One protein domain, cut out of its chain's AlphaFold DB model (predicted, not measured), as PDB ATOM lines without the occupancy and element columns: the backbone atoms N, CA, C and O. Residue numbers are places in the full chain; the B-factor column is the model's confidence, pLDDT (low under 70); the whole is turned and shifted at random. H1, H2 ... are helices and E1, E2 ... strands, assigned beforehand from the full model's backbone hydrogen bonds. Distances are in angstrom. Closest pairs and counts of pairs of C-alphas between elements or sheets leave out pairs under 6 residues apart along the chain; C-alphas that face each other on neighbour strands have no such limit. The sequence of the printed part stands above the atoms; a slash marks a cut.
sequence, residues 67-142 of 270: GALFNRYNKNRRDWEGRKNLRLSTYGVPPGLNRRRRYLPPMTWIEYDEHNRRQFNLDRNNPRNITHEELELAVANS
ATOM      1  N   GLY A  67      41.598   2.749 -51.524       71.19
ATOM      2  CA  GLY A  67      40.565   2.208 -52.407       71.19
ATOM      3  C   GLY A  67      39.153   2.368 -51.835       71.19
ATOM      4  O   GLY A  67      38.242   2.781 -52.551       71.19
ATOM      5  N   ALA A  68      38.961   2.085 -50.543       74.06
ATOM      6  CA  ALA A  68      37.666   2.247 -49.883       74.06
ATOM      7  C   ALA A  68      37.231   3.721 -49.815       74.06
ATOM      8  O   ALA A  68      36.068   4.028 -50.090       74.06
ATOM      9  N   LEU A  69      38.174   4.619 -49.526       77.38
ATOM     10  CA  LEU A  69      37.952   6.060 -49.449       77.38
ATOM     11  C   LEU A  69      37.473   6.632 -50.792       77.38
ATOM     12  O   LEU A  69      36.419   7.268 -50.856       77.38
ATOM     13  N   PHE A  70      38.178   6.325 -51.886       71.38
ATOM     14  CA  PHE A  70      37.787   6.761 -53.232       71.38
ATOM     15  C   PHE A  70      36.455   6.153 -53.679       71.38
ATOM     16  O   PHE A  70      35.631   6.839 -54.281       71.38
ATOM     17  N   ASN A  71      36.198   4.884 -53.352       74.44
ATOM     18  CA  ASN A  71      34.916   4.248 -53.655       74.44
ATOM     19  C   ASN A  71      33.751   4.939 -52.938       74.44
ATOM     20  O   ASN A  71      32.711   5.175 -53.552       74.44
ATOM     21  N   ARG A  72      33.917   5.294 -51.656       74.00
ATOM     22  CA  ARG A  72      32.895   6.019 -50.889       74.00
ATOM     23  C   ARG A  72      32.647   7.407 -51.463       74.00
ATOM     24  O   ARG A  72      31.493   7.779 -51.661       74.00
ATOM     25  N   TYR A  73      33.714   8.140 -51.764       69.69
ATOM     26  CA  TYR A  73      33.612   9.458 -52.375       69.69
ATOM     27  C   TYR A  73      32.876   9.400 -53.721       69.69
ATOM     28  O   TYR A  73      31.897  10.114 -53.920       69.69
ATOM     29  N   ASN A  74      33.254   8.466 -54.601       69.06
ATOM     30  CA  ASN A  74      32.581   8.268 -55.884       69.06
ATOM     31  C   ASN A  74      31.124   7.823 -55.736       69.06
ATOM     32  O   ASN A  74      30.285   8.250 -56.527       69.06
ATOM     33  N   LYS A  75      30.797   6.992 -54.739       72.75
ATOM     34  CA  LYS A  75      29.410   6.596 -54.459       72.75
ATOM     35  C   LYS A  75      28.560   7.816 -54.101       72.75
ATOM     36  O   LYS A  75      27.575   8.085 -54.777       72.75
ATOM     37  N   ASN A  76      28.993   8.592 -53.107       69.25
ATOM     38  CA  ASN A  76      28.280   9.794 -52.670       69.25
ATOM     39  C   ASN A  76      28.163  10.828 -53.792       69.25
ATOM     40  O   ASN A  76      27.142  11.501 -53.922       69.25
ATOM     41  N   ARG A  77      29.204  10.938 -54.621       69.50
ATOM     42  CA  ARG A  77      29.195  11.832 -55.770       69.50
ATOM     43  C   ARG A  77      28.197  11.395 -56.832       69.50
ATOM     44  O   ARG A  77      27.405  12.226 -57.246       69.50
ATOM     45  N   ARG A  78      28.184  10.118 -57.231       68.50
ATOM     46  CA  ARG A  78      27.190   9.589 -58.184       68.50
ATOM     47  C   ARG A  78      25.767   9.805 -57.682       68.50
ATOM     48  O   ARG A  78      24.903  10.201 -58.458       68.50
ATOM     49  N   ASP A  79      25.541   9.601 -56.385       69.50
ATOM     50  CA  ASP A  79      24.242   9.857 -55.761       69.50
ATOM     51  C   ASP A  79      23.858  11.347 -55.852       69.50
ATOM     52  O   ASP A  79      22.713  11.682 -56.162       69.50
ATOM     53  N   TRP A  80      24.807  12.259 -55.617       74.06
ATOM     54  CA  TRP A  80      24.599  13.704 -55.756       74.06
ATOM     55  C   TRP A  80      24.389  14.138 -57.216       74.06
ATOM     56  O   TRP A  80      23.465  14.897 -57.504       74.06
ATOM     57  N   GLU A  81      25.189  13.617 -58.146       69.69
ATOM     58  CA  GLU A  81      25.093  13.868 -59.587       69.69
ATOM     59  C   GLU A  81      23.752  13.419 -60.153       69.69
ATOM     60  O   GLU A  81      23.099  14.186 -60.859       69.69
ATOM     61  N   GLY A  82      23.302  12.217 -59.782       69.75
ATOM     62  CA  GLY A  82      21.998  11.692 -60.172       69.75
ATOM     63  C   GLY A  82      20.854  12.588 -59.701       69.75
ATOM     64  O   GLY A  82      19.932  12.856 -60.463       69.75
ATOM     65  N   ARG A  83      20.943  13.147 -58.485       70.44
ATOM     66  CA  ARG A  83      19.954  14.119 -57.976       70.44
ATOM     67  C   ARG A  83      19.986  15.462 -58.705       70.44
ATOM     68  O   ARG A  83      19.002  16.194 -58.658       70.44
ATOM     69  N   LYS A  84      21.112  15.817 -59.322       62.66
ATOM     70  CA  LYS A  84      21.305  17.083 -60.044       62.66
ATOM     71  C   LYS A  84      21.219  16.936 -61.565       62.66
ATOM     72  O   LYS A  84      21.381  17.934 -62.255       62.66
ATOM     73  N   ASN A  85      20.935  15.734 -62.082       82.19
ATOM     74  CA  ASN A  85      20.981  15.407 -63.512       82.19
ATOM     75  C   ASN A  85      22.316  15.788 -64.179       82.19
ATOM     76  O   ASN A  85      22.359  16.168 -65.349       82.19
ATOM     77  N   LEU A  86      23.417  15.683 -63.433       65.62
ATOM     78  CA  LEU A  86      24.766  15.928 -63.935       65.62
ATOM     79  C   LEU A  86      25.439  14.593 -64.276       65.62
ATOM     80  O   LEU A  86      25.176  13.573 -63.644       65.62
ATOM     81  N   ARG A  87      26.326  14.593 -65.273       68.44
ATOM     82  CA  ARG A  87      27.180  13.444 -65.620       68.44
ATOM     83  C   ARG A  87      28.644  13.885 -65.652       68.44
ATOM     84  O   ARG A  87      29.195  14.075 -66.731       68.44
ATOM     85  N   LEU A  88      29.257  14.097 -64.485       68.69
ATOM     86  CA  LEU A  88      30.682  14.455 -64.419       68.69
ATOM     87  C   LEU A  88      31.560  13.187 -64.415       68.69
ATOM     88  O   LEU A  88      31.092  12.069 -64.193       68.69
ATOM     89  N   SER A  89      32.857  13.348 -64.675       58.59
ATOM     90  CA  SER A  89      33.872  12.285 -64.813       58.59
ATOM     91  C   SER A  89      34.304  11.706 -63.466       58.59
ATOM     92  O   SER A  89      34.493  12.472 -62.536       58.59
ATOM     93  N   THR A  90      34.427  10.382 -63.302       67.56
ATOM     94  CA  THR A  90      34.730   9.716 -62.003       67.56
ATOM     95  C   THR A  90      36.150  10.025 -61.498       67.56
ATOM     96  O   THR A  90      37.081  10.054 -62.295       67.56
ATOM     97  N   TYR A  91      36.343  10.189 -60.182       70.00
ATOM     98  CA  TYR A  91      37.684  10.347 -59.606       70.00
ATOM     99  C   TYR A  91      38.378   8.988 -59.456       70.00
ATOM    100  O   TYR A  91      37.844   8.075 -58.823       70.00
ATOM    101  N   GLY A  92      39.569   8.839 -60.033       69.38
ATOM    102  CA  GLY A  92      40.411   7.651 -59.880       69.38
ATOM    103  C   GLY A  92      41.472   7.833 -58.798       69.38
ATOM    104  O   GLY A  92      41.896   8.954 -58.529       69.38
ATOM    105  N   VAL A  93      41.932   6.727 -58.201       74.25
ATOM    106  CA  VAL A  93      43.179   6.746 -57.419       74.25
ATOM    107  C   VAL A  93      44.323   7.087 -58.385       74.25
ATOM    108  O   VAL A  93      44.419   6.397 -59.406       74.25
ATOM    109  N   PRO A  94      45.163   8.099 -58.090       71.81
ATOM    110  CA  PRO A  94      46.288   8.462 -58.942       71.81
ATOM    111  C   PRO A  94      47.169   7.254 -59.302       71.81
ATOM    112  O   PRO A  94      47.381   6.369 -58.460       71.81
ATOM    113  N   PRO A  95      47.674   7.184 -60.544       70.56
ATOM    114  CA  PRO A  95      48.597   6.133 -60.952       70.56
ATOM    115  C   PRO A  95      49.846   6.143 -60.057       70.56
ATOM    116  O   PRO A  95      50.316   7.192 -59.632       70.56
ATOM    117  N   GLY A  96      50.361   4.958 -59.725       72.94
ATOM    118  CA  GLY A  96      51.504   4.800 -58.814       72.94
ATOM    119  C   GLY A  96      51.141   4.712 -57.326       72.94
ATOM    120  O   GLY A  96      51.964   4.260 -56.530       72.94
ATOM    121  N   LEU A  97      49.903   5.033 -56.931       74.25
ATOM    122  CA  LEU A  97      49.458   4.868 -55.547       74.25
ATOM    123  C   LEU A  97      48.843   3.492 -55.283       74.25
ATOM    124  O   LEU A  97      47.912   3.034 -55.954       74.25
ATOM    125  N   ASN A  98      49.327   2.832 -54.230       78.44
ATOM    126  CA  ASN A  98      48.813   1.533 -53.821       78.44
ATOM    127  C   ASN A  98      47.457   1.676 -53.109       78.44
ATOM    128  O   ASN A  98      47.367   2.162 -51.984       78.44
ATOM    129  N   ARG A  99      46.404   1.145 -53.739       79.50
ATOM    130  CA  ARG A  99      45.015   1.163 -53.239       79.50
ATOM    131  C   ARG A  99      44.824   0.498 -51.870       79.50
ATOM    132  O   ARG A  99      43.815   0.755 -51.218       79.50
ATOM    133  N   ARG A 100      45.751  -0.374 -51.454       75.88
ATOM    134  CA  ARG A 100      45.717  -1.088 -50.166       75.88
ATOM    135  C   ARG A 100      46.314  -0.286 -49.011       75.88
ATOM    136  O   ARG A 100      46.118  -0.682 -47.864       75.88
ATOM    137  N   ARG A 101      47.037   0.806 -49.290       74.50
ATOM    138  CA  ARG A 101      47.574   1.676 -48.237       74.50
ATOM    139  C   ARG A 101      46.444   2.350 -47.478       74.50
ATOM    140  O   ARG A 101      45.384   2.628 -48.043       74.50
ATOM    141  N   ARG A 102      46.677   2.580 -46.191       76.94
ATOM    142  CA  ARG A 102      45.734   3.278 -45.318       76.94
ATOM    143  C   ARG A 102      45.990   4.770 -45.401       76.94
ATOM    144  O   ARG A 102      47.134   5.200 -45.291       76.94
ATOM    145  N   TYR A 103      44.930   5.533 -45.618       75.56
ATOM    146  CA  TYR A 103      45.038   6.983 -45.625       75.56
ATOM    147  C   TYR A 103      45.258   7.486 -44.202       75.56
ATOM    148  O   TYR A 103      44.481   7.163 -43.301       75.56
ATOM    149  N   LEU A 104      46.311   8.277 -44.027       72.88
ATOM    150  CA  LEU A 104      46.591   9.007 -42.809       72.88
ATOM    151  C   LEU A 104      46.307  10.495 -43.078       72.88
ATOM    152  O   LEU A 104      46.980  11.112 -43.906       72.88
ATOM    153  N   PRO A 105      45.292  11.080 -42.435       67.75
ATOM    154  CA  PRO A 105      44.949  12.488 -42.627       67.75
ATOM    155  C   PRO A 105      46.015  13.432 -42.077       67.75
ATOM    156  O   PRO A 105      46.813  13.014 -41.244       67.75
ATOM    157  N   PRO A 106      45.997  14.717 -42.460       67.25
ATOM    158  CA  PRO A 106      46.940  15.689 -41.932       67.25
ATOM    159  C   PRO A 106      46.818  15.840 -40.410       67.25
ATOM    160  O   PRO A 106      45.734  15.753 -39.826       67.25
ATOM    161  N   MET A 107      47.953  16.148 -39.780       67.25
ATOM    162  CA  MET A 107      48.062  16.383 -38.335       67.25
ATOM    163  C   MET A 107      47.096  17.473 -37.842       67.25
ATOM    164  O   MET A 107      46.619  17.409 -36.716       67.25
ATOM    165  N   THR A 108      46.762  18.451 -38.690       66.69
ATOM    166  CA  THR A 108      45.832  19.550 -38.376       66.69
ATOM    167  C   THR A 108      44.408  19.090 -38.063       66.69
ATOM    168  O   THR A 108      43.626  19.862 -37.517       66.69
ATOM    169  N   TRP A 109      44.048  17.852 -38.409       62.91
ATOM    170  CA  TRP A 109      42.730  17.278 -38.118       62.91
ATOM    171  C   TRP A 109      42.695  16.456 -36.838       62.91
ATOM    172  O   TRP A 109      41.625  16.048 -36.391       62.91
ATOM    173  N   ILE A 110      43.862  16.207 -36.258       61.44
ATOM    174  CA  ILE A 110      43.997  15.490 -35.007       61.44
ATOM    175  C   ILE A 110      43.811  16.523 -33.899       61.44
ATOM    176  O   ILE A 110      44.562  17.494 -33.814       61.44
ATOM    177  N   GLU A 111      42.770  16.342 -33.082       58.75
ATOM    178  CA  GLU A 111      42.530  17.174 -31.896       58.75
ATOM    179  C   GLU A 111      43.803  17.216 -31.019       58.75
ATOM    180  O   GLU A 111      44.575  16.255 -31.016       58.75
ATOM    181  N   TYR A 112      44.024  18.323 -30.294       56.47
ATOM    182  CA  TYR A 112      45.254  18.685 -29.554       56.47
ATOM    183  C   TYR A 112      45.632  17.766 -28.365       56.47
ATOM    184  O   TYR A 112      46.146  18.228 -27.349       56.47
ATOM    185  N   ASP A 113      45.379  16.469 -28.462       69.38
ATOM    186  CA  ASP A 113      45.807  15.457 -27.506       69.38
ATOM    187  C   ASP A 113      47.228  14.972 -27.841       69.38
ATOM    188  O   ASP A 113      47.530  14.532 -28.957       69.38
ATOM    189  N   GLU A 114      48.120  15.037 -26.852       68.94
ATOM    190  CA  GLU A 114      49.514  14.622 -26.983       68.94
ATOM    191  C   GLU A 114      49.642  13.130 -27.326       68.94
ATOM    192  O   GLU A 114      50.538  12.746 -28.085       68.94
ATOM    193  N   HIS A 115      48.724  12.295 -26.828       64.69
ATOM    194  CA  HIS A 115      48.694  10.869 -27.143       64.69
ATOM    195  C   HIS A 115      48.422  10.631 -28.635       64.69
ATOM    196  O   HIS A 115      49.194   9.944 -29.309       64.69
ATOM    197  N   ASN A 116      47.386  11.275 -29.178       63.75
ATOM    198  CA  ASN A 116      47.041  11.185 -30.597       63.75
ATOM    199  C   ASN A 116      48.149  11.736 -31.505       63.75
ATOM    200  O   ASN A 116      48.434  11.165 -32.560       63.75
ATOM    201  N   ARG A 117      48.837  12.796 -31.066       68.12
ATOM    202  CA  ARG A 117      49.989  13.368 -31.774       68.12
ATOM    203  C   ARG A 117      51.167  12.390 -31.856       68.12
ATOM    204  O   ARG A 117      51.783  12.251 -32.911       68.12
ATOM    205  N   ARG A 118      51.481  11.692 -30.756       68.62
ATOM    206  CA  ARG A 118      52.529  10.653 -30.734       68.62
ATOM    207  C   ARG A 118      52.158   9.473 -31.630       68.62
ATOM    208  O   ARG A 118      53.001   9.023 -32.402       68.62
ATOM    209  N   GLN A 119      50.904   9.023 -31.579       69.06
ATOM    210  CA  GLN A 119      50.421   7.926 -32.417       69.06
ATOM    211  C   GLN A 119      50.490   8.273 -33.911       69.06
ATOM    212  O   GLN A 119      50.997   7.480 -34.700       69.06
ATOM    213  N   PHE A 120      50.090   9.489 -34.297       73.44
ATOM    214  CA  PHE A 120      50.245   9.968 -35.671       73.44
ATOM    215  C   PHE A 120      51.696   9.933 -36.148       73.44
ATOM    216  O   PHE A 120      51.955   9.489 -37.260       73.44
ATOM    217  N   ASN A 121      52.651  10.366 -35.320       75.12
ATOM    218  CA  ASN A 121      54.065  10.347 -35.698       75.12
ATOM    219  C   ASN A 121      54.594   8.918 -35.914       75.12
ATOM    220  O   ASN A 121      55.412   8.705 -36.808       75.12
ATOM    221  N   LEU A 122      54.111   7.936 -35.144       74.00
ATOM    222  CA  LEU A 122      54.429   6.521 -35.369       74.00
ATOM    223  C   LEU A 122      53.817   6.013 -36.682       74.00
ATOM    224  O   LEU A 122      54.491   5.354 -37.473       74.00
ATOM    225  N   ASP A 123      52.554   6.354 -36.932       71.56
ATOM    226  CA  ASP A 123      51.819   5.900 -38.110       71.56
ATOM    227  C   ASP A 123      52.272   6.588 -39.404       71.56
ATOM    228  O   ASP A 123      52.239   5.962 -40.465       71.56
ATOM    229  N   ARG A 124      52.748   7.835 -39.333       73.56
ATOM    230  CA  ARG A 124      53.303   8.595 -40.464       73.56
ATOM    231  C   ARG A 124      54.529   7.919 -41.068       73.56
ATOM    232  O   ARG A 124      54.700   7.944 -42.278       73.56
ATOM    233  N   ASN A 125      55.354   7.292 -40.235       76.94
ATOM    234  CA  ASN A 125      56.574   6.617 -40.680       76.94
ATOM    235  C   ASN A 125      56.321   5.172 -41.144       76.94
ATOM    236  O   ASN A 125      57.247   4.480 -41.567       76.94
ATOM    237  N   ASN A 126      55.081   4.682 -41.059       76.06
ATOM    238  CA  ASN A 126      54.744   3.324 -41.459       76.06
ATOM    239  C   ASN A 126      54.530   3.244 -42.984       76.06
ATOM    240  O   ASN A 126      53.593   3.857 -43.495       76.06
ATOM    241  N   PRO A 127      55.279   2.403 -43.724       76.62
ATOM    242  CA  PRO A 127      55.162   2.294 -45.186       76.62
ATOM    243  C   PRO A 127      53.813   1.732 -45.675       76.62
ATOM    244  O   PRO A 127      53.524   1.723 -46.876       76.62
ATOM    245  N   ARG A 128      52.986   1.207 -44.761       73.81
ATOM    246  CA  ARG A 128      51.612   0.759 -45.045       73.81
ATOM    247  C   ARG A 128      50.609   1.913 -45.080       73.81
ATOM    248  O   ARG A 128      49.490   1.715 -45.565       73.81
ATOM    249  N   ASN A 129      51.002   3.079 -44.584       75.12
ATOM    250  CA  ASN A 129      50.192   4.281 -44.567       75.12
ATOM    251  C   ASN A 129      50.641   5.228 -45.687       75.12
ATOM    252  O   ASN A 129      51.674   5.027 -46.325       75.12
ATOM    253  N   ILE A 130      49.800   6.207 -45.983       77.06
ATOM    254  CA  ILE A 130      50.113   7.307 -46.889       77.06
ATOM    255  C   ILE A 130      49.577   8.588 -46.279       77.06
ATOM    256  O   ILE A 130      48.409   8.630 -45.879       77.06
ATOM    257  N   THR A 131      50.422   9.606 -46.183       79.25
ATOM    258  CA  THR A 131      50.009  10.892 -45.625       79.25
ATOM    259  C   THR A 131      49.267  11.733 -46.655       79.25
ATOM    260  O   THR A 131      49.232  11.437 -47.854       79.25
ATOM    261  N   HIS A 132      48.644  12.807 -46.184       77.06
ATOM    262  CA  HIS A 132      47.986  13.763 -47.059       77.06
ATOM    263  C   HIS A 132      48.967  14.457 -48.008       77.06
ATOM    264  O   HIS A 132      48.676  14.561 -49.193       77.06
ATOM    265  N   GLU A 133      50.146  14.834 -47.519       78.31
ATOM    266  CA  GLU A 133      51.178  15.503 -48.316       78.31
ATOM    267  C   GLU A 133      51.714  14.578 -49.421       78.31
ATOM    268  O   GLU A 133      51.882  14.989 -50.566       78.31
ATOM    269  N   GLU A 134      51.923  13.292 -49.115       76.88
ATOM    270  CA  GLU A 134      52.331  12.291 -50.110       76.88
ATOM    271  C   GLU A 134      51.261  12.078 -51.187       76.88
ATOM    272  O   GLU A 134      51.578  11.887 -52.363       76.88
ATOM    273  N   LEU A 135      49.986  12.116 -50.791       78.06
ATOM    274  CA  LEU A 135      48.862  12.030 -51.716       78.06
ATOM    275  C   LEU A 135      48.804  13.261 -52.634       78.06
ATOM    276  O   LEU A 135      48.617  13.095 -53.837       78.06
ATOM    277  N   GLU A 136      48.994  14.470 -52.102       76.94
ATOM    278  CA  GLU A 136      49.035  15.710 -52.892       76.94
ATOM    279  C   GLU A 136      50.192  15.715 -53.890       76.94
ATOM    280  O   GLU A 136      49.986  16.004 -55.069       76.94
ATOM    281  N   LEU A 137      51.390  15.309 -53.459       78.19
ATOM    282  CA  LEU A 137      52.544  15.168 -54.344       78.19
ATOM    283  C   LEU A 137      52.276  14.152 -55.460       78.19
ATOM    284  O   LEU A 137      52.631  14.391 -56.612       78.19
ATOM    285  N   ALA A 138      51.627  13.029 -55.154       72.62
ATOM    286  CA  ALA A 138      51.276  12.033 -56.161       72.62
ATOM    287  C   ALA A 138      50.223  12.539 -57.163       72.62
ATOM    288  O   ALA A 138      50.259  12.160 -58.332       72.62
ATOM    289  N   VAL A 139      49.304  13.407 -56.731       72.06
ATOM    290  CA  VAL A 139      48.329  14.065 -57.615       72.06
ATOM    291  C   VAL A 139      49.013  15.109 -58.500       72.06
ATOM    292  O   VAL A 139      48.781  15.111 -59.707       72.06
ATOM    293  N   ALA A 140      49.877  15.951 -57.927       71.44
ATOM    294  CA  ALA A 140      50.614  16.988 -58.650       71.44
ATOM    295  C   ALA A 140      51.572  16.401 -59.700       71.44
ATOM    296  O   ALA A 140      51.714  16.945 -60.790       71.44
ATOM    297  N   ASN A 141      52.185  15.256 -59.392       68.56
ATOM    298  CA  ASN A 141      53.106  14.560 -60.290       68.56
ATOM    299  C   ASN A 141      52.409  13.613 -61.281       68.56
ATOM    300  O   ASN A 141      53.086  12.974 -62.086       68.56
ATOM    301  N   SER A 142      51.076  13.486 -61.241       62.06
ATOM    302  CA  SER A 142      50.336  12.634 -62.172       62.06
ATOM    303  C   SER A 142      50.018  13.404 -63.464       62.06
ATOM    304  O   SER A 142      49.150  14.284 -63.442       62.06
TER     305      SER A 142
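AT A GLANCE: This is residues 67 to 142 of the 270 residues of an uncharacterized protein of Venustampulla echinocandica (UniProt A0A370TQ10). Look first at a small pair of short parallel strands, E1 and E2, near the middle of a loose, elongated domain, with H1 reaching out toward one end of the long axis and H2 at the other. H3 runs on directly from E2, no two helices touch, and residues 85 to 101 fold back from the far end of H1 to E1. The printed part has 76 residues, with three named helices and two strands in the order H1 E1 H2 E2 H3; the class is mostly helix. The radius of gyration of the C-alphas is 15.3 A, and the spans are 46 by 28 by 20 A.

HOW THE PARTS SIT: Begin at E1, residues 102 to 104, and E2, residues 129 to 131, parallel neighbours at 34 degrees; N 104 and O 130 are 2.8 A apart, within hydrogen-bond range. With H2, residues 114 to 124, between them along the chain, they form a strand-helix-strand unit, two parallel neighbour strands joined through a helix, with a right-handed crossover. The closest C-alphas of H2 and E2, Arg 124 and Thr 131, are 6.5 A apart. Those of E1 and H3, residues 132 to 140, are Leu 104 and His 132, 6.5 A apart. H1, residues 67 to 84, is near E1 but apart from E2, H2 and H3. In H1, H2 and H3, every O i to N i+4 pair is within hydrogen-bond range.

IN THESE COORDINATES: Find C-alpha 67 at (40.565, 2.208, -52.407); from there H1 runs 25.5 A to Lys 84. H2 spans 15.2 A and H3 12.3 A, ending at C-alpha 140 at (50.614, 16.988, -58.650). E1 measures 6.3 A and E2 6.7 A.

THE WHOLE: The C-alphas farthest apart are Asn 85 and Glu 114, 46.4 A. Residues 79 to 85, of which 79 to 84 belong to H1, stand free. The printed part has no cut, and the link from H1 to E1 is long, 17 residues. Mean pLDDT of the printed part is 71.3; 32 residues are under 70, among them 105 to 119.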